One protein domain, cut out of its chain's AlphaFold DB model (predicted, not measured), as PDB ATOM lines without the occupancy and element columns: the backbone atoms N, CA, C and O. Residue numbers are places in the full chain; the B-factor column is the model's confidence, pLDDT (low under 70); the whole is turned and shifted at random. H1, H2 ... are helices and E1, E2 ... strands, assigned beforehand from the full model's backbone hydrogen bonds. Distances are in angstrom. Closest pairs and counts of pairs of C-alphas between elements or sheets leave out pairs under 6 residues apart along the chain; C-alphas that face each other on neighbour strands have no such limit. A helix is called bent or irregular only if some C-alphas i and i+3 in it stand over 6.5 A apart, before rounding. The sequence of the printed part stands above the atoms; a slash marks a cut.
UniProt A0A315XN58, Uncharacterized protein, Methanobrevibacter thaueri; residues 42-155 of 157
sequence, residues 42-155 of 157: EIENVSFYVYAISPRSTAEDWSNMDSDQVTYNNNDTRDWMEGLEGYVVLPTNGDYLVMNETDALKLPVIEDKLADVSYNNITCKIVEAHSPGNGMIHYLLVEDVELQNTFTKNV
ATOM      1  N   GLU A  42      27.400  -1.795  -8.196       53.62
ATOM      2  CA  GLU A  42      26.294  -2.198  -9.063       53.62
ATOM      3  C   GLU A  42      26.505  -3.633  -9.573       53.62
ATOM      4  O   GLU A  42      27.401  -3.889 -10.382       53.62
ATOM      5  N   ILE A  43      25.669  -4.589  -9.136       63.25
ATOM      6  CA  ILE A  43      25.568  -5.896  -9.811       63.25
ATOM      7  C   ILE A  43      24.356  -5.878 -10.733       63.25
ATOM      8  O   ILE A  43      23.206  -5.922 -10.288       63.25
ATOM      9  N   GLU A  44      24.615  -5.899 -12.034       68.81
ATOM     10  CA  GLU A  44      23.575  -5.995 -13.053       68.81
ATOM     11  C   GLU A  44      23.141  -7.453 -13.308       68.81
ATOM     12  O   GLU A  44      23.959  -8.375 -13.326       68.81
ATOM     13  N   ASN A  45      21.852  -7.645 -13.615       73.69
ATOM     14  CA  ASN A  45      21.276  -8.882 -14.164       73.69
ATOM     15  C   ASN A  45      21.337 -10.127 -13.251       73.69
ATOM     16  O   ASN A  45      21.582 -11.245 -13.717       73.69
ATOM     17  N   VAL A  46      21.060  -9.969 -11.955       84.88
ATOM     18  CA  VAL A  46      20.932 -11.092 -11.009       84.88
ATOM     19  C   VAL A  46      19.539 -11.707 -11.105       84.88
ATOM     20  O   VAL A  46      18.555 -10.986 -11.236       84.88
ATOM     21  N   SER A  47      19.438 -13.041 -11.050       87.50
ATOM     22  CA  SER A  47      18.149 -13.747 -11.093       87.50
ATOM     23  C   SER A  47      17.680 -14.209  -9.714       87.50
ATOM     24  O   SER A  47      18.442 -14.856  -8.993       87.50
ATOM     25  N   PHE A  48      16.408 -13.963  -9.390       85.06
ATOM     26  CA  PHE A  48      15.777 -14.378  -8.133       85.06
ATOM     27  C   PHE A  48      14.471 -15.136  -8.361       85.06
ATOM     28  O   PHE A  48      13.694 -14.819  -9.262       85.06
ATOM     29  N   TYR A  49      14.198 -16.094  -7.473       87.19
ATOM     30  CA  TYR A  49      12.890 -16.732  -7.348       87.19
ATOM     31  C   TYR A  49      12.103 -16.056  -6.224       87.19
ATOM     32  O   TYR A  49      12.452 -16.192  -5.051       87.19
ATOM     33  N   VAL A  50      11.060 -15.321  -6.599       85.88
ATOM     34  CA  VAL A  50      10.283 -14.452  -5.711       85.88
ATOM     35  C   VAL A  50       8.905 -15.047  -5.457       85.88
ATOM     36  O   VAL A  50       8.181 -15.390  -6.399       85.88
ATOM     37  N   TYR A  51       8.514 -15.116  -4.187       80.88
ATOM     38  CA  TYR A  51       7.166 -15.504  -3.784       80.88
ATOM     39  C   TYR A  51       6.286 -14.246  -3.747       80.88
ATOM     40  O   TYR A  51       6.160 -13.576  -2.725       80.88
ATOM     41  N   ALA A  52       5.687 -13.888  -4.885       70.31
ATOM     42  CA  ALA A  52       4.810 -12.719  -5.017       70.31
ATOM     43  C   ALA A  52       3.404 -12.968  -4.430       70.31
ATOM     44  O   ALA A  52       2.392 -12.755  -5.093       70.31
ATOM     45  N   ILE A  53       3.339 -13.476  -3.197       68.12
ATOM     46  CA  ILE A  53       2.086 -13.874  -2.539       68.12
ATOM     47  C   ILE A  53       1.367 -12.685  -1.886       68.12
ATOM     48  O   ILE A  53       0.143 -12.693  -1.801       68.12
ATOM     49  N   SER A  54       2.107 -11.651  -1.464       71.31
ATOM     50  CA  SER A  54       1.625 -10.324  -1.036       71.31
ATOM     51  C   SER A  54       2.834  -9.434  -0.698       71.31
ATOM     52  O   SER A  54       3.508  -9.718   0.294       71.31
ATOM     53  N   PRO A  55       3.152  -8.393  -1.492       83.38
ATOM     54  CA  PRO A  55       4.180  -7.425  -1.122       83.38
ATOM     55  C   PRO A  55       3.826  -6.753   0.207       83.38
ATOM     56  O   PRO A  55       2.688  -6.323   0.397       83.38
ATOM     57  N   ARG A  56       4.794  -6.667   1.120       88.56
ATOM     58  CA  ARG A  56       4.646  -5.935   2.387       88.56
ATOM     59  C   ARG A  56       5.265  -4.562   2.229       88.56
ATOM     60  O   ARG A  56       6.280  -4.438   1.556       88.56
ATOM     61  N   SER A  57       4.697  -3.530   2.837       89.50
ATOM     62  CA  SER A  57       5.380  -2.230   2.843       89.50
ATOM     63  C   SER A  57       6.676  -2.314   3.658       89.50
ATOM     64  O   SER A  57       6.735  -3.049   4.646       89.50
ATOM     65  N   THR A  58       7.698  -1.540   3.287       88.38
ATOM     66  CA  THR A  58       8.897  -1.352   4.129       88.38
ATOM     67  C   THR A  58       8.515  -0.888   5.537       88.38
ATOM     68  O   THR A  58       9.073  -1.379   6.515       88.38
ATOM     69  N   ALA A  59       7.492  -0.028   5.642       86.62
ATOM     70  CA  ALA A  59       6.929   0.469   6.896       86.62
ATOM     71  C   ALA A  59       6.421  -0.633   7.839       86.62
ATOM     72  O   ALA A  59       6.703  -0.636   9.037       86.62
ATOM     73  N   GLU A  60       5.665  -1.582   7.291       86.31
ATOM     74  CA  GLU A  60       5.177  -2.742   8.033       86.31
ATOM     75  C   GLU A  60       6.336  -3.624   8.501       86.31
ATOM     76  O   GLU A  60       6.335  -4.094   9.639       86.31
ATOM     77  N   ASP A  61       7.333  -3.842   7.642       84.31
ATOM     78  CA  ASP A  61       8.419  -4.765   7.950       84.31
ATOM     79  C   ASP A  61       9.362  -4.222   9.027       84.31
ATOM     80  O   ASP A  61       9.669  -4.931   9.988       84.31
ATOM     81  N   TRP A  62       9.755  -2.947   8.951       82.38
ATOM     82  CA  TRP A  62      10.615  -2.369   9.985       82.38
ATOM     83  C   TRP A  62       9.882  -2.208  11.324       82.38
ATOM     84  O   TRP A  62      10.496  -2.400  12.373       82.38
ATOM     85  N   SER A  63       8.564  -1.959  11.328       81.75
ATOM     86  CA  SER A  63       7.789  -1.928  12.578       81.75
ATOM     87  C   SER A  63       7.844  -3.270  13.321       81.75
ATOM     88  O   SER A  63       7.840  -3.287  14.554       81.75
ATOM     89  N   ASN A  64       7.942  -4.389  12.593       78.75
ATOM     90  CA  ASN A  64       8.155  -5.702  13.198       78.75
ATOM     91  C   ASN A  64       9.568  -5.835  13.784       78.75
ATOM     92  O   ASN A  64       9.721  -6.419  14.857       78.75
ATOM     93  N   MET A  65      10.585  -5.251  13.143       76.75
ATOM     94  CA  MET A  65      11.960  -5.255  13.664       76.75
ATOM     95  C   MET A  65      12.084  -4.510  14.987       76.75
ATOM     96  O   MET A  65      12.706  -5.011  15.921       76.75
ATOM     97  N   ASP A  66      11.416  -3.363  15.103       72.00
ATOM     98  CA  ASP A  66      11.371  -2.576  16.339       72.00
ATOM     99  C   ASP A  66      10.761  -3.357  17.512       72.00
ATOM    100  O   ASP A  66      11.126  -3.146  18.671       72.00
ATOM    101  N   SER A  67       9.850  -4.287  17.215       74.56
ATOM    102  CA  SER A  67       9.209  -5.135  18.221       74.56
ATOM    103  C   SER A  67      10.073  -6.318  18.685       74.56
ATOM    104  O   SER A  67       9.846  -6.831  19.782       74.56
ATOM    105  N   ASP A  68      11.083  -6.719  17.903       71.06
ATOM    106  CA  ASP A  68      11.979  -7.847  18.191       71.06
ATOM    107  C   ASP A  68      13.463  -7.438  18.109       71.06
ATOM    108  O   ASP A  68      14.259  -7.965  17.331       71.06
ATOM    109  N   GLN A  69      13.857  -6.503  18.977       65.50
ATOM    110  CA  GLN A  69      15.234  -5.985  19.053       65.50
ATOM    111  C   GLN A  69      16.292  -7.028  19.458       65.50
ATOM    112  O   GLN A  69      17.492  -6.761  19.399       65.50
ATOM    113  N   VAL A  70      15.873  -8.209  19.927       63.03
ATOM    114  CA  VAL A  70      16.796  -9.307  20.256       63.03
ATOM    115  C   VAL A  70      17.263  -9.990  18.974       63.03
ATOM    116  O   VAL A  70      18.441 -10.323  18.850       63.03
ATOM    117  N   THR A  71      16.340 -10.174  18.032       64.56
ATOM    118  CA  THR A  71      16.593 -10.768  16.719       64.56
ATOM    119  C   THR A  71      17.140  -9.737  15.728       64.56
ATOM    120  O   THR A  71      18.048 -10.036  14.953       64.56
ATOM    121  N   TYR A  72      16.628  -8.507  15.789       68.19
ATOM    122  CA  TYR A  72      16.992  -7.394  14.920       68.19
ATOM    123  C   TYR A  72      17.861  -6.399  15.683       68.19
ATOM    124  O   TYR A  72      17.368  -5.528  16.395       68.19
ATOM    125  N   ASN A  73      19.177  -6.554  15.563       68.81
ATOM    126  CA  ASN A  73      20.145  -5.766  16.321       68.81
ATOM    127  C   ASN A  73      20.917  -4.747  15.470       68.81
ATOM    128  O   ASN A  73      21.904  -4.191  15.956       68.81
ATOM    129  N   ASN A  74      20.483  -4.497  14.229       70.19
ATOM    130  CA  ASN A  74      21.058  -3.471  13.369       70.19
ATOM    131  C   ASN A  74      20.093  -2.293  13.153       70.19
ATOM    132  O   ASN A  74      19.128  -2.391  12.394       70.19
ATOM    133  N   ASN A  75      20.391  -1.166  13.801       77.75
ATOM    134  CA  ASN A  75      19.636   0.076  13.632       77.75
ATOM    135  C   ASN A  75      19.827   0.702  12.242       77.75
ATOM    136  O   ASN A  75      18.911   1.361  11.768       77.75
ATOM    137  N   ASP A  76      20.953   0.458  11.565       82.94
ATOM    138  CA  ASP A  76      21.247   1.074  10.264       82.94
ATOM    139  C   ASP A  76      20.287   0.559   9.186       82.94
ATOM    140  O   ASP A  76      19.749   1.328   8.396       82.94
ATOM    141  N   THR A  77      19.994  -0.746   9.200       85.75
ATOM    142  CA  THR A  77      19.016  -1.353   8.288       85.75
ATOM    143  C   THR A  77      17.604  -0.831   8.547       85.75
ATOM    144  O   THR A  77      16.864  -0.583   7.598       85.75
ATOM    145  N   ARG A  78      17.232  -0.617   9.816       85.12
ATOM    146  CA  ARG A  78      15.948   0.009  10.169       85.12
ATOM    147  C   ARG A  78      15.864   1.430   9.615       85.12
ATOM    148  O   ARG A  78      14.899   1.739   8.924       85.12
ATOM    149  N   ASP A  79      16.860   2.264   9.907       87.50
ATOM    150  CA  ASP A  79      16.882   3.675   9.501       87.50
ATOM    151  C   ASP A  79      16.864   3.803   7.970       87.50
ATOM    152  O   ASP A  79      16.184   4.664   7.410       87.50
ATOM    153  N   TRP A  80      17.542   2.885   7.278       91.38
ATOM    154  CA  TRP A  80      17.485   2.761   5.828       91.38
ATOM    155  C   TRP A  80      16.071   2.429   5.318       91.38
ATOM    156  O   TRP A  80      15.563   3.126   4.441       91.38
ATOM    157  N   MET A  81      15.383   1.434   5.896       90.31
ATOM    158  CA  MET A  81      13.999   1.098   5.513       90.31
ATOM    159  C   MET A  81      12.992   2.213   5.812       90.31
ATOM    160  O   MET A  81      12.022   2.356   5.067       90.31
ATOM    161  N   GLU A  82      13.207   3.002   6.866       88.88
ATOM    162  CA  GLU A  82      12.363   4.160   7.187       88.88
ATOM    163  C   GLU A  82      12.396   5.214   6.063       88.88
ATOM    164  O   GLU A  82      11.378   5.841   5.773       88.88
ATOM    165  N   GLY A  83      13.536   5.366   5.378       89.56
ATOM    166  CA  GLY A  83      13.711   6.298   4.259       89.56
ATOM    167  C   GLY A  83      13.112   5.846   2.920       89.56
ATOM    168  O   GLY A  83      13.077   6.634   1.973       89.56
ATOM    169  N   LEU A  84      12.634   4.604   2.814       91.50
ATOM    170  CA  LEU A  84      12.179   3.992   1.562       91.50
ATOM    171  C   LEU A  84      10.654   4.080   1.388       91.50
ATOM    172  O   LEU A  84       9.947   3.067   1.356       91.50
ATOM    173  N   GLU A  85      10.132   5.300   1.252       89.94
ATOM    174  CA  GLU A  85       8.719   5.528   0.927       89.94
ATOM    175  C   GLU A  85       8.387   5.021  -0.493       89.94
ATOM    176  O   GLU A  85       9.097   5.316  -1.455       89.94
ATOM    177  N   GLY A  86       7.299   4.255  -0.640       91.50
ATOM    178  CA  GLY A  86       6.877   3.682  -1.930       91.50
ATOM    179  C   GLY A  86       7.653   2.430  -2.362       91.50
ATOM    180  O   GLY A  86       7.614   2.051  -3.537       91.50
ATOM    181  N   TYR A  87       8.359   1.792  -1.426       95.25
ATOM    182  CA  TYR A  87       9.008   0.498  -1.618       95.25
ATOM    183  C   TYR A  87       8.265  -0.611  -0.876       95.25
ATOM    184  O   TYR A  87       7.636  -0.409   0.167       95.25
ATOM    185  N   VAL A  88       8.386  -1.821  -1.412       94.44
ATOM    186  CA  VAL A  88       7.815  -3.039  -0.843       94.44
ATOM    187  C   VAL A  88       8.867  -4.122  -0.695       94.44
ATOM    188  O   VAL A  88       9.839  -4.187  -1.447       94.44
ATOM    189  N   VAL A  89       8.626  -4.998   0.271       93.00
ATOM    190  CA  VAL A  89       9.429  -6.165   0.586       93.00
ATOM    191  C   VAL A  89       8.753  -7.417   0.041       93.00
ATOM    192  O   VAL A  89       7.589  -7.703   0.348       93.00
ATOM    193  N   LEU A  90       9.510  -8.197  -0.727       90.94
ATOM    194  CA  LEU A  90       9.101  -9.494  -1.246       90.94
ATOM    195  C   LEU A  90      10.058 -10.606  -0.797       90.94
ATOM    196  O   LEU A  90      11.273 -10.481  -0.967       90.94
ATOM    197  N   PRO A  91       9.537 -11.716  -0.248       86.50
ATOM    198  CA  PRO A  91      10.368 -12.844   0.145       86.50
ATOM    199  C   PRO A  91      10.881 -13.622  -1.073       86.50
ATOM    200  O   PRO A  91      10.158 -13.862  -2.046       86.50
ATOM    201  N   THR A  92      12.123 -14.088  -0.973       84.62
ATOM    202  CA  THR A  92      12.740 -15.030  -1.918       84.62
ATOM    203  C   THR A  92      13.165 -16.316  -1.210       84.62
ATOM    204  O   THR A  92      12.925 -16.503  -0.017       84.62
ATOM    205  N   ASN A  93      13.814 -17.229  -1.933       75.19
ATOM    206  CA  ASN A  93      14.380 -18.462  -1.382       75.19
ATOM    207  C   ASN A  93      15.722 -18.260  -0.637       75.19
ATOM    208  O   ASN A  93      16.634 -19.075  -0.782       75.19
ATOM    209  N   GLY A  94      15.876 -17.174   0.120       77.81
ATOM    210  CA  GLY A  94      17.099 -16.937   0.895       77.81
ATOM    211  C   GLY A  94      17.328 -15.504   1.358       77.81
ATOM    212  O   GLY A  94      18.017 -15.332   2.355       77.81
ATOM    213  N   ASP A  95      16.720 -14.529   0.679       87.56
ATOM    214  CA  ASP A  95      16.838 -13.086   0.940       87.56
ATOM    215  C   ASP A  95      15.463 -12.393   0.853       87.56
ATOM    216  O   ASP A  95      14.484 -12.969   0.357       87.56
ATOM    217  N   TYR A  96      15.381 -11.143   1.295       90.56
ATOM    218  CA  TYR A  96      14.259 -10.245   1.042       90.56
ATOM    219  C   TYR A  96      14.643  -9.237  -0.037       90.56
ATOM    220  O   TYR A  96      15.664  -8.566   0.077       90.56
ATOM    221  N   LEU A  97      13.820  -9.103  -1.076       92.75
ATOM    222  CA  LEU A  97      13.990  -8.029  -2.051       92.75
ATOM    223  C   LEU A  97      13.178  -6.822  -1.625       92.75
ATOM    224  O   LEU A  97      11.990  -6.949  -1.332       92.75
ATOM    225  N   VAL A  98      13.818  -5.664  -1.650       94.88
ATOM    226  CA  VAL A  98      13.203  -4.356  -1.490       94.88
ATOM    227  C   VAL A  98      13.185  -3.706  -2.864       94.88
ATOM    228  O   VAL A  98      14.230  -3.538  -3.485       94.88
ATOM    229  N   MET A  99      12.002  -3.386  -3.375       95.06
ATOM    230  CA  MET A  99      11.844  -2.786  -4.702       95.06
ATOM    231  C   MET A  99      10.711  -1.773  -4.701       95.06
ATOM    232  O   MET A  99       9.810  -1.830  -3.865       95.06
ATOM    233  N   ASN A 100      10.748  -0.850  -5.654       94.88
ATOM    234  CA  ASN A 100       9.684   0.120  -5.865       94.88
ATOM    235  C   ASN A 100       8.333  -0.587  -6.117       94.88
ATOM    236  O   ASN A 100       8.274  -1.606  -6.808       94.88
ATOM    237  N   GLU A 101       7.230  -0.026  -5.615       91.38
ATOM    238  CA  GLU A 101       5.874  -0.559  -5.836       91.38
ATOM    239  C   GLU A 101       5.535  -0.806  -7.318       91.38
ATOM    240  O   GLU A 101       4.947  -1.825  -7.669       91.38
ATOM    241  N   THR A 102       5.943   0.090  -8.214       91.56
ATOM    242  CA  THR A 102       5.787  -0.016  -9.676       91.56
ATOM    243  C   THR A 102       6.471  -1.256 -10.238       91.56
ATOM    244  O   THR A 102       5.913  -1.921 -11.112       91.56
ATOM    245  N   ASP A 103       7.663  -1.584  -9.740       92.25
ATOM    246  CA  ASP A 103       8.392  -2.784 -10.142       92.25
ATOM    247  C   ASP A 103       7.719  -4.041  -9.595       92.25
ATOM    248  O   ASP A 103       7.521  -5.009 -10.334       92.25
ATOM    249  N   ALA A 104       7.254  -3.996  -8.348       90.44
ATOM    250  CA  ALA A 104       6.493  -5.088  -7.755       90.44
ATOM    251  C   ALA A 104       5.176  -5.363  -8.505       90.44
ATOM    252  O   ALA A 104       4.795  -6.521  -8.670       90.44
ATOM    253  N   LEU A 105       4.508  -4.328  -9.030       88.69
ATOM    254  CA  LEU A 105       3.278  -4.461  -9.825       88.69
ATOM    255  C   LEU A 105       3.482  -5.186 -11.166       88.69
ATOM    256  O   LEU A 105       2.503  -5.641 -11.763       88.69
ATOM    257  N   LYS A 106       4.723  -5.330 -11.648       88.25
ATOM    258  CA  LYS A 106       5.034  -6.150 -12.834       88.25
ATOM    259  C   LYS A 106       4.923  -7.649 -12.544       88.25
ATOM    260  O   LYS A 106       4.868  -8.449 -13.479       88.25
ATOM    261  N   LEU A 107       4.926  -8.040 -11.269       88.31
ATOM    262  CA  LEU A 107       4.971  -9.435 -10.857       88.31
ATOM    263  C   LEU A 107       3.552 -10.003 -10.721       88.31
ATOM    264  O   LEU A 107       2.720  -9.430 -10.016       88.31
ATOM    265  N   PRO A 108       3.254 -11.152 -11.353       83.88
ATOM    266  CA  PRO A 108       1.994 -11.846 -11.146       83.88
ATOM    267  C   PRO A 108       1.822 -12.202  -9.671       83.88
ATOM    268  O   PRO A 108       2.711 -12.827  -9.088       83.88
ATOM    269  N   VAL A 109       0.675 -11.839  -9.091       79.94
ATOM    270  CA  VAL A 109       0.313 -12.268  -7.737       79.94
ATOM    271  C   VAL A 109       0.112 -13.777  -7.741       79.94
ATOM    272  O   VAL A 109      -0.626 -14.325  -8.563       79.94
ATOM    273  N   ILE A 110       0.785 -14.446  -6.818       72.06
ATOM    274  CA  ILE A 110       0.708 -15.887  -6.648       72.06
ATOM    275  C   ILE A 110      -0.338 -16.156  -5.570       72.06
ATOM    276  O   ILE A 110      -0.080 -15.995  -4.381       72.06
ATOM    277  N   GLU A 111      -1.545 -16.534  -5.990       67.44
ATOM    278  CA  GLU A 111      -2.579 -16.978  -5.056       67.44
ATOM    279  C   GLU A 111      -2.215 -18.366  -4.528       67.44
ATOM    280  O   GLU A 111      -2.204 -19.354  -5.269       67.44
ATOM    281  N   ASP A 112      -1.896 -18.422  -3.239       60.75
ATOM    282  CA  ASP A 112      -1.481 -19.631  -2.539       60.75
ATOM    283  C   ASP A 112      -2.571 -20.713  -2.643       60.75
ATOM    284  O   ASP A 112      -3.619 -20.667  -1.990       60.75
ATOM    285  N   LYS A 113      -2.329 -21.734  -3.467       56.50
ATOM    286  CA  LYS A 113      -2.990 -23.028  -3.306       56.50
ATOM    287  C   LYS A 113      -2.043 -23.867  -2.472       56.50
ATOM    288  O   LYS A 113      -0.941 -24.150  -2.922       56.50
ATOM    289  N   LEU A 114      -2.506 -24.290  -1.295       55.59
ATOM    290  CA  LEU A 114      -1.787 -25.023  -0.232       55.59
ATOM    291  C   LEU A 114      -0.957 -26.263  -0.663       55.59
ATOM    292  O   LEU A 114      -0.391 -26.931   0.198       55.59
ATOM    293  N   ALA A 115      -0.906 -26.613  -1.950       53.31
ATOM    294  CA  ALA A 115      -0.217 -27.775  -2.494       53.31
ATOM    295  C   ALA A 115       0.970 -27.474  -3.428       53.31
ATOM    296  O   ALA A 115       1.813 -28.357  -3.610       53.31
ATOM    297  N   ASP A 116       1.075 -26.256  -3.973       60.81
ATOM    298  CA  ASP A 116       2.060 -25.933  -5.008       60.81
ATOM    299  C   ASP A 116       2.895 -24.719  -4.598       60.81
ATOM    300  O   ASP A 116       2.366 -23.634  -4.366       60.81
ATOM    301  N   VAL A 117       4.221 -24.880  -4.551       68.12
ATOM    302  CA  VAL A 117       5.128 -23.742  -4.364       68.12
ATOM    303  C   VAL A 117       5.290 -23.076  -5.721       68.12
ATOM    304  O   VAL A 117       5.923 -23.622  -6.628       68.12
ATOM    305  N   SER A 118       4.692 -21.900  -5.871       74.44
ATOM    306  CA  SER A 118       4.830 -21.078  -7.070       74.44
ATOM    307  C   SER A 118       5.772 -19.914  -6.798       74.44
ATOM    308  O   SER A 118       5.757 -19.327  -5.718       74.44
ATOM    309  N   TYR A 119       6.596 -19.577  -7.785       83.06
ATOM    310  CA  TYR A 119       7.523 -18.455  -7.714       83.06
ATOM    311  C   TYR A 119       7.676 -17.794  -9.085       83.06
ATOM    312  O   TYR A 119       7.629 -18.442 -10.135       83.06
ATOM    313  N   ASN A 120       7.892 -16.484  -9.071       85.19
ATOM    314  CA  ASN A 120       8.283 -15.728 -10.250       85.19
ATOM    315  C   ASN A 120       9.806 -15.738 -10.343       85.19
ATOM    316  O   ASN A 120      10.483 -15.434  -9.365       85.19
ATOM    317  N   ASN A 121      10.344 -16.093 -11.503       88.38
ATOM    318  CA  ASN A 121      11.747 -15.863 -11.806       88.38
ATOM    319  C   ASN A 121      11.885 -14.472 -12.411       88.38
ATOM    320  O   ASN A 121      11.309 -14.200 -13.470       88.38
ATOM    321  N   ILE A 122      12.646 -13.621 -11.741       89.56
ATOM    322  CA  ILE A 122      12.905 -12.251 -12.170       89.56
ATOM    323  C   ILE A 122      14.392 -12.055 -12.406       89.56
ATOM    324  O   ILE A 122      15.207 -12.754 -11.808       89.56
ATOM    325  N   THR A 123      14.729 -11.076 -13.232       91.38
ATOM    326  CA  THR A 123      16.054 -10.458 -13.265       91.38
ATOM    327  C   THR A 123      15.960  -9.036 -12.747       91.38
ATOM    328  O   THR A 123      14.947  -8.376 -12.963       91.38
ATOM    329  N   CYS A 124      17.000  -8.575 -12.066       91.19
ATOM    330  CA  CYS A 124      17.078  -7.211 -11.562       91.19
ATOM    331  C   CYS A 124      18.535  -6.783 -11.364       91.19
ATOM    332  O   CYS A 124      19.462  -7.605 -11.394       91.19
ATOM    333  N   LYS A 125      18.727  -5.488 -11.138       89.00
ATOM    334  CA  LYS A 125      19.973  -4.894 -10.663       89.00
ATOM    335  C   LYS A 125      19.944  -4.835  -9.138       89.00
ATOM    336  O   LYS A 125      18.932  -4.433  -8.578       89.00
ATOM    337  N   ILE A 126      21.028  -5.236  -8.474       88.69
ATOM    338  CA  ILE A 126      21.205  -5.001  -7.033       88.69
ATOM    339  C   ILE A 126      21.900  -3.653  -6.867       88.69
ATOM    340  O   ILE A 126      22.961  -3.439  -7.455       88.69
ATOM    341  N   VAL A 127      21.285  -2.777  -6.079       89.31
ATOM    342  CA  VAL A 127      21.773  -1.419  -5.805       89.31
ATOM    343  C   VAL A 127      22.479  -1.358  -4.458       89.31
ATOM    344  O   VAL A 127      23.541  -0.765  -4.329       89.31
ATOM    345  N   GLU A 128      21.896  -1.990  -3.445       88.12
ATOM    346  CA  GLU A 128      22.389  -1.930  -2.074       88.12
ATOM    347  C   GLU A 128      21.955  -3.190  -1.323       88.12
ATOM    348  O   GLU A 128      20.940  -3.803  -1.669       88.12
ATOM    349  N   ALA A 129      22.688  -3.584  -0.281       87.31
ATOM    350  CA  ALA A 129      22.198  -4.601   0.636       87.31
ATOM    351  C   ALA A 129      22.434  -4.249   2.095       87.31
ATOM    352  O   ALA A 129      23.454  -3.682   2.476       87.31
ATOM    353  N   HIS A 130      21.494  -4.700   2.912       87.12
ATOM    354  CA  HIS A 130      21.423  -4.420   4.330       87.12
ATOM    355  C   HIS A 130      21.219  -5.707   5.112       87.12
ATOM    356  O   HIS A 130      20.406  -6.564   4.757       87.12
ATOM    357  N   SER A 131      21.971  -5.854   6.199       85.31
ATOM    358  CA  SER A 131      21.816  -6.979   7.116       85.31
ATOM    359  C   SER A 131      21.136  -6.506   8.391       85.31
ATOM    360  O   SER A 131      21.730  -5.716   9.123       85.31
ATOM    361  N   PRO A 132      19.944  -7.018   8.727       81.94
ATOM    362  CA  PRO A 132      19.189  -6.526   9.871       81.94
ATOM    363  C   PRO A 132      19.732  -7.091  11.207       81.94
ATOM    364  O   PRO A 132      19.271  -6.726  12.289       81.94
ATOM    365  N   GLY A 133      20.719  -7.993  11.135       74.12
ATOM    366  CA  GLY A 133      21.414  -8.575  12.275       74.12
ATOM    367  C   GLY A 133      22.261  -9.793  11.899       74.12
ATOM    368  O   GLY A 133      22.243 -10.274  10.767       74.12
ATOM    369  N   ASN A 134      23.044 -10.305  12.849       69.44
ATOM    370  CA  ASN A 134      23.968 -11.411  12.580       69.44
ATOM    371  C   ASN A 134      23.223 -12.732  12.308       69.44
ATOM    372  O   ASN A 134      22.436 -13.181  13.138       69.44
ATOM    373  N   GLY A 135      23.511 -13.378  11.172       64.94
ATOM    374  CA  GLY A 135      22.879 -14.643  10.767       64.94
ATOM    375  C   GLY A 135      21.446 -14.506  10.243       64.94
ATOM    376  O   GLY A 135      20.754 -15.516  10.115       64.94
ATOM    377  N   MET A 136      21.001 -13.280   9.959       69.38
ATOM    378  CA  MET A 136      19.666 -12.987   9.447       69.38
ATOM    379  C   MET A 136      19.630 -12.956   7.917       69.38
ATOM    380  O   MET A 136      20.639 -12.711   7.260       69.38
ATOM    381  N   ILE A 137      18.435 -13.184   7.371       72.50
ATOM    382  CA  ILE A 137      18.115 -13.018   5.948       72.50
ATOM    383  C   ILE A 137      18.338 -11.548   5.561       72.50
ATOM    384  O   ILE A 137      17.846 -10.654   6.255       72.50
ATOM    385  N   HIS A 138      19.083 -11.302   4.481       84.81
ATOM    386  CA  HIS A 138      19.454  -9.952   4.053       84.81
ATOM    387  C   HIS A 138      18.318  -9.252   3.303       84.81
ATOM    388  O   HIS A 138      17.472  -9.903   2.692       84.81
ATOM    389  N   TYR A 139      18.336  -7.919   3.326       89.44
ATOM    390  CA  TYR A 139      17.494  -7.062   2.495       89.44
ATOM    391  C   TYR A 139      18.318  -6.550   1.321       89.44
ATOM    392  O   TYR A 139      19.368  -5.949   1.530       89.44
ATOM    393  N   LEU A 140      17.856  -6.792   0.099       92.00
ATOM    394  CA  LEU A 140      18.521  -6.362  -1.129       92.00
ATOM    395  C   LEU A 140      17.653  -5.308  -1.810       92.00
ATOM    396  O   LEU A 140      16.539  -5.620  -2.232       92.00
ATOM    397  N   LEU A 141      18.155  -4.082  -1.936       93.19
ATOM    398  CA  LEU A 141      17.536  -3.075  -2.788       93.19
ATOM    399  C   LEU A 141      17.765  -3.451  -4.239       93.19
ATOM    400  O   LEU A 141      18.912  -3.643  -4.657       93.19
ATOM    401  N   VAL A 142      16.683  -3.541  -5.001       93.38
ATOM    402  CA  VAL A 142      16.760  -3.883  -6.413       93.38
ATOM    403  C   VAL A 142      15.981  -2.920  -7.290       93.38
ATOM    404  O   VAL A 142      14.935  -2.396  -6.908       93.38
ATOM    405  N   GLU A 143      16.504  -2.744  -8.495       92.75
ATOM    406  CA  GLU A 143      15.938  -1.930  -9.567       92.75
ATOM    407  C   GLU A 143      15.892  -2.736 -10.869       92.75
ATOM    408  O   GLU A 143      16.400  -3.861 -10.946       92.75
ATOM    409  N   ASP A 144      15.274  -2.161 -11.902       91.62
ATOM    410  CA  ASP A 144      15.164  -2.755 -13.236       91.62
ATOM    411  C   ASP A 144      14.577  -4.173 -13.203       91.62
ATOM    412  O   ASP A 144      15.062  -5.102 -13.852       91.62
ATOM    413  N   VAL A 145      13.515  -4.354 -12.411       92.38
ATOM    414  CA  VAL A 145      12.876  -5.663 -12.258       92.38
ATOM    415  C   VAL A 145      12.169  -6.068 -13.552       92.38
ATOM    416  O   VAL A 145      11.243  -5.394 -14.026       92.38
ATOM    417  N   GLU A 146      12.572  -7.221 -14.082       90.88
ATOM    418  CA  GLU A 146      12.003  -7.855 -15.266       90.88
ATOM    419  C   GLU A 146      11.554  -9.287 -14.957       90.88
ATOM    420  O   GLU A 146      12.332 -10.129 -14.504       90.88
ATOM    421  N   LEU A 147      10.287  -9.593 -15.242       89.62
ATOM    422  CA  LEU A 147       9.770 -10.955 -15.152       89.62
ATOM    423  C   LEU A 147      10.306 -11.788 -16.318       89.62
ATOM    424  O   LEU A 147       9.990 -11.517 -17.475       89.62
ATOM    425  N   GLN A 148      11.041 -12.850 -16.003       87.94
ATOM    426  CA  GLN A 148      11.524 -13.794 -17.005       87.94
ATOM    427  C   GLN A 148      10.491 -14.884 -17.269       87.94
ATOM    428  O   GLN A 148      10.089 -15.101 -18.406       87.94
ATOM    429  N   ASN A 149      10.069 -15.589 -16.217       77.75
ATOM    430  CA  ASN A 149       9.116 -16.697 -16.296       77.75
ATOM    431  C   ASN A 149       8.420 -16.899 -14.947       77.75
ATOM    432  O   ASN A 149       9.000 -16.633 -13.897       77.75
ATOM    433  N   THR A 150       7.220 -17.471 -14.965       75.44
ATOM    434  CA  THR A 150       6.539 -17.957 -13.757       75.44
ATOM    435  C   THR A 150       6.653 -19.476 -13.692       75.44
ATOM    436  O   THR A 150       6.402 -20.166 -14.681       75.44
ATOM    437  N   PHE A 151       7.035 -19.998 -12.530       69.50
ATOM    438  CA  PHE A 151       7.171 -21.428 -12.287       69.50
ATOM    439  C   PHE A 151       6.204 -21.867 -11.192       69.50
ATOM    440  O   PHE A 151       6.093 -21.232 -10.146       69.50
ATOM    441  N   THR A 152       5.556 -23.004 -11.417       64.94
ATOM    442  CA  THR A 152       4.746 -23.698 -10.415       64.94
ATOM    443  C   THR A 152       5.378 -25.060 -10.185       64.94
ATOM    444  O   THR A 152       5.479 -25.861 -11.116       64.94
ATOM    445  N   LYS A 153       5.849 -25.314  -8.962       61.72
ATOM    446  CA  LYS A 153       6.371 -26.618  -8.558       61.72
ATOM    447  C   LYS A 153       5.340 -27.318  -7.678       61.72
ATOM    448  O   LYS A 153       5.111 -26.908  -6.541       61.72
ATOM    449  N   ASN A 154       4.788 -28.416  -8.185       57.00
ATOM    450  CA  ASN A 154       3.965 -29.314  -7.383       57.00
ATOM    451  C   ASN A 154       4.863 -29.978  -6.332       57.00
ATOM    452  O   ASN A 154       5.874 -30.593  -6.675       57.00
ATOM    453  N   VAL A 155       4.532 -29.842  -5.047       56.06
ATOM    454  CA  VAL A 155       5.350 -30.406  -3.952       56.06
ATOM    455  C   VAL A 155       5.059 -31.903  -3.738       56.06
ATOM    456  O   VAL A 155       5.751 -32.569  -2.973       56.06
TER     457      VAL A 155
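This is residues 42 to 155 of the 157 residues of an uncharacterized protein of Methanobrevibacter thaueri (UniProt A0A315XN58). A long, sharply bent hairpin of two strands, E4 and E5, arches over the short hairpin E2 and E3, and with E1 beside E4 it makes one sheet folded back on itself. The helical hairpin H1 and H2 packs at one end of this fold, the short H3 packs on E5 and E2, and the ends of E4 and E5 at residues 116 and 154 reach away from H1 and H2. The printed part has 114 residues, with three named helices and five named strands in the order E1 H1 H2 E2 E3 H3 E4 E5, class mixed. The mixed sheet runs E1 E4 E5 E3 E2. The whole is compact, with a radius of gyration of the C-alphas of 14.1 A and spans of 38 by 32 by 24 A.

E1, residues 43 to 50, is an edge strand antiparallel to E4, residues 116 to 130; N 50 and O 120 are 2.8 A apart, within hydrogen-bond range. H1, residues 58 to 67, touches H2, residues 75 to 82, closest at the C-alphas of Thr 58 and Met 81, 5.8 A; this helical hairpin runs opposite ways at a shallow tilt of 34 degrees, only just short of steep. Residues 56 to 57 pair antiparallel with residues 88 to 89 of E2, residues 87 to 91. E2 forms a hairpin with E3, residues 96 to 100, with N 90 and O 97 at 2.8 A. H3, residues 101 to 104, is on the sheet at a height of 6.8 A, over none of its strands, on the opposite face from H1. E4 forms a hairpin with E5, residues 139 to 154, with N 125 and O 143 at 2.8 A; E4 bends by 112 degrees at residue 127 and E5 by 115 degrees at residue 143. E5 and E3 are parallel, with N 98 and O 140 at 2.8 A. In this folded sheet, two leaves of one sheet, E1 and E4 face E3 and E2, with E5 as the hinge. Every O i to N i+4 pair is within hydrogen-bond range in H1 and H2; H3 is too short for one.

E1 begins at C-alpha 43 (25.568, -5.896, -9.811) and is 18.0 A long. H1 measures 14.6 A, H2 10.5 A, E2 13.5 A, E3 13.3 A and H3 5.0 A. E4 measures 30.4 A, and E5 27.9 A to C-alpha 154 (3.965, -29.314, -7.383).

The C-alphas farthest apart, those of Asn 75 and Asn 154, are 39.4 A apart. The printed part has no cut, and the link H3 to E4 is long. Mean pLDDT of the printed part is 81.0; it is under 70 at residues 42 to 44, 53, 69 to 73, 111 to 117, 134 to 136 and 151 to 155.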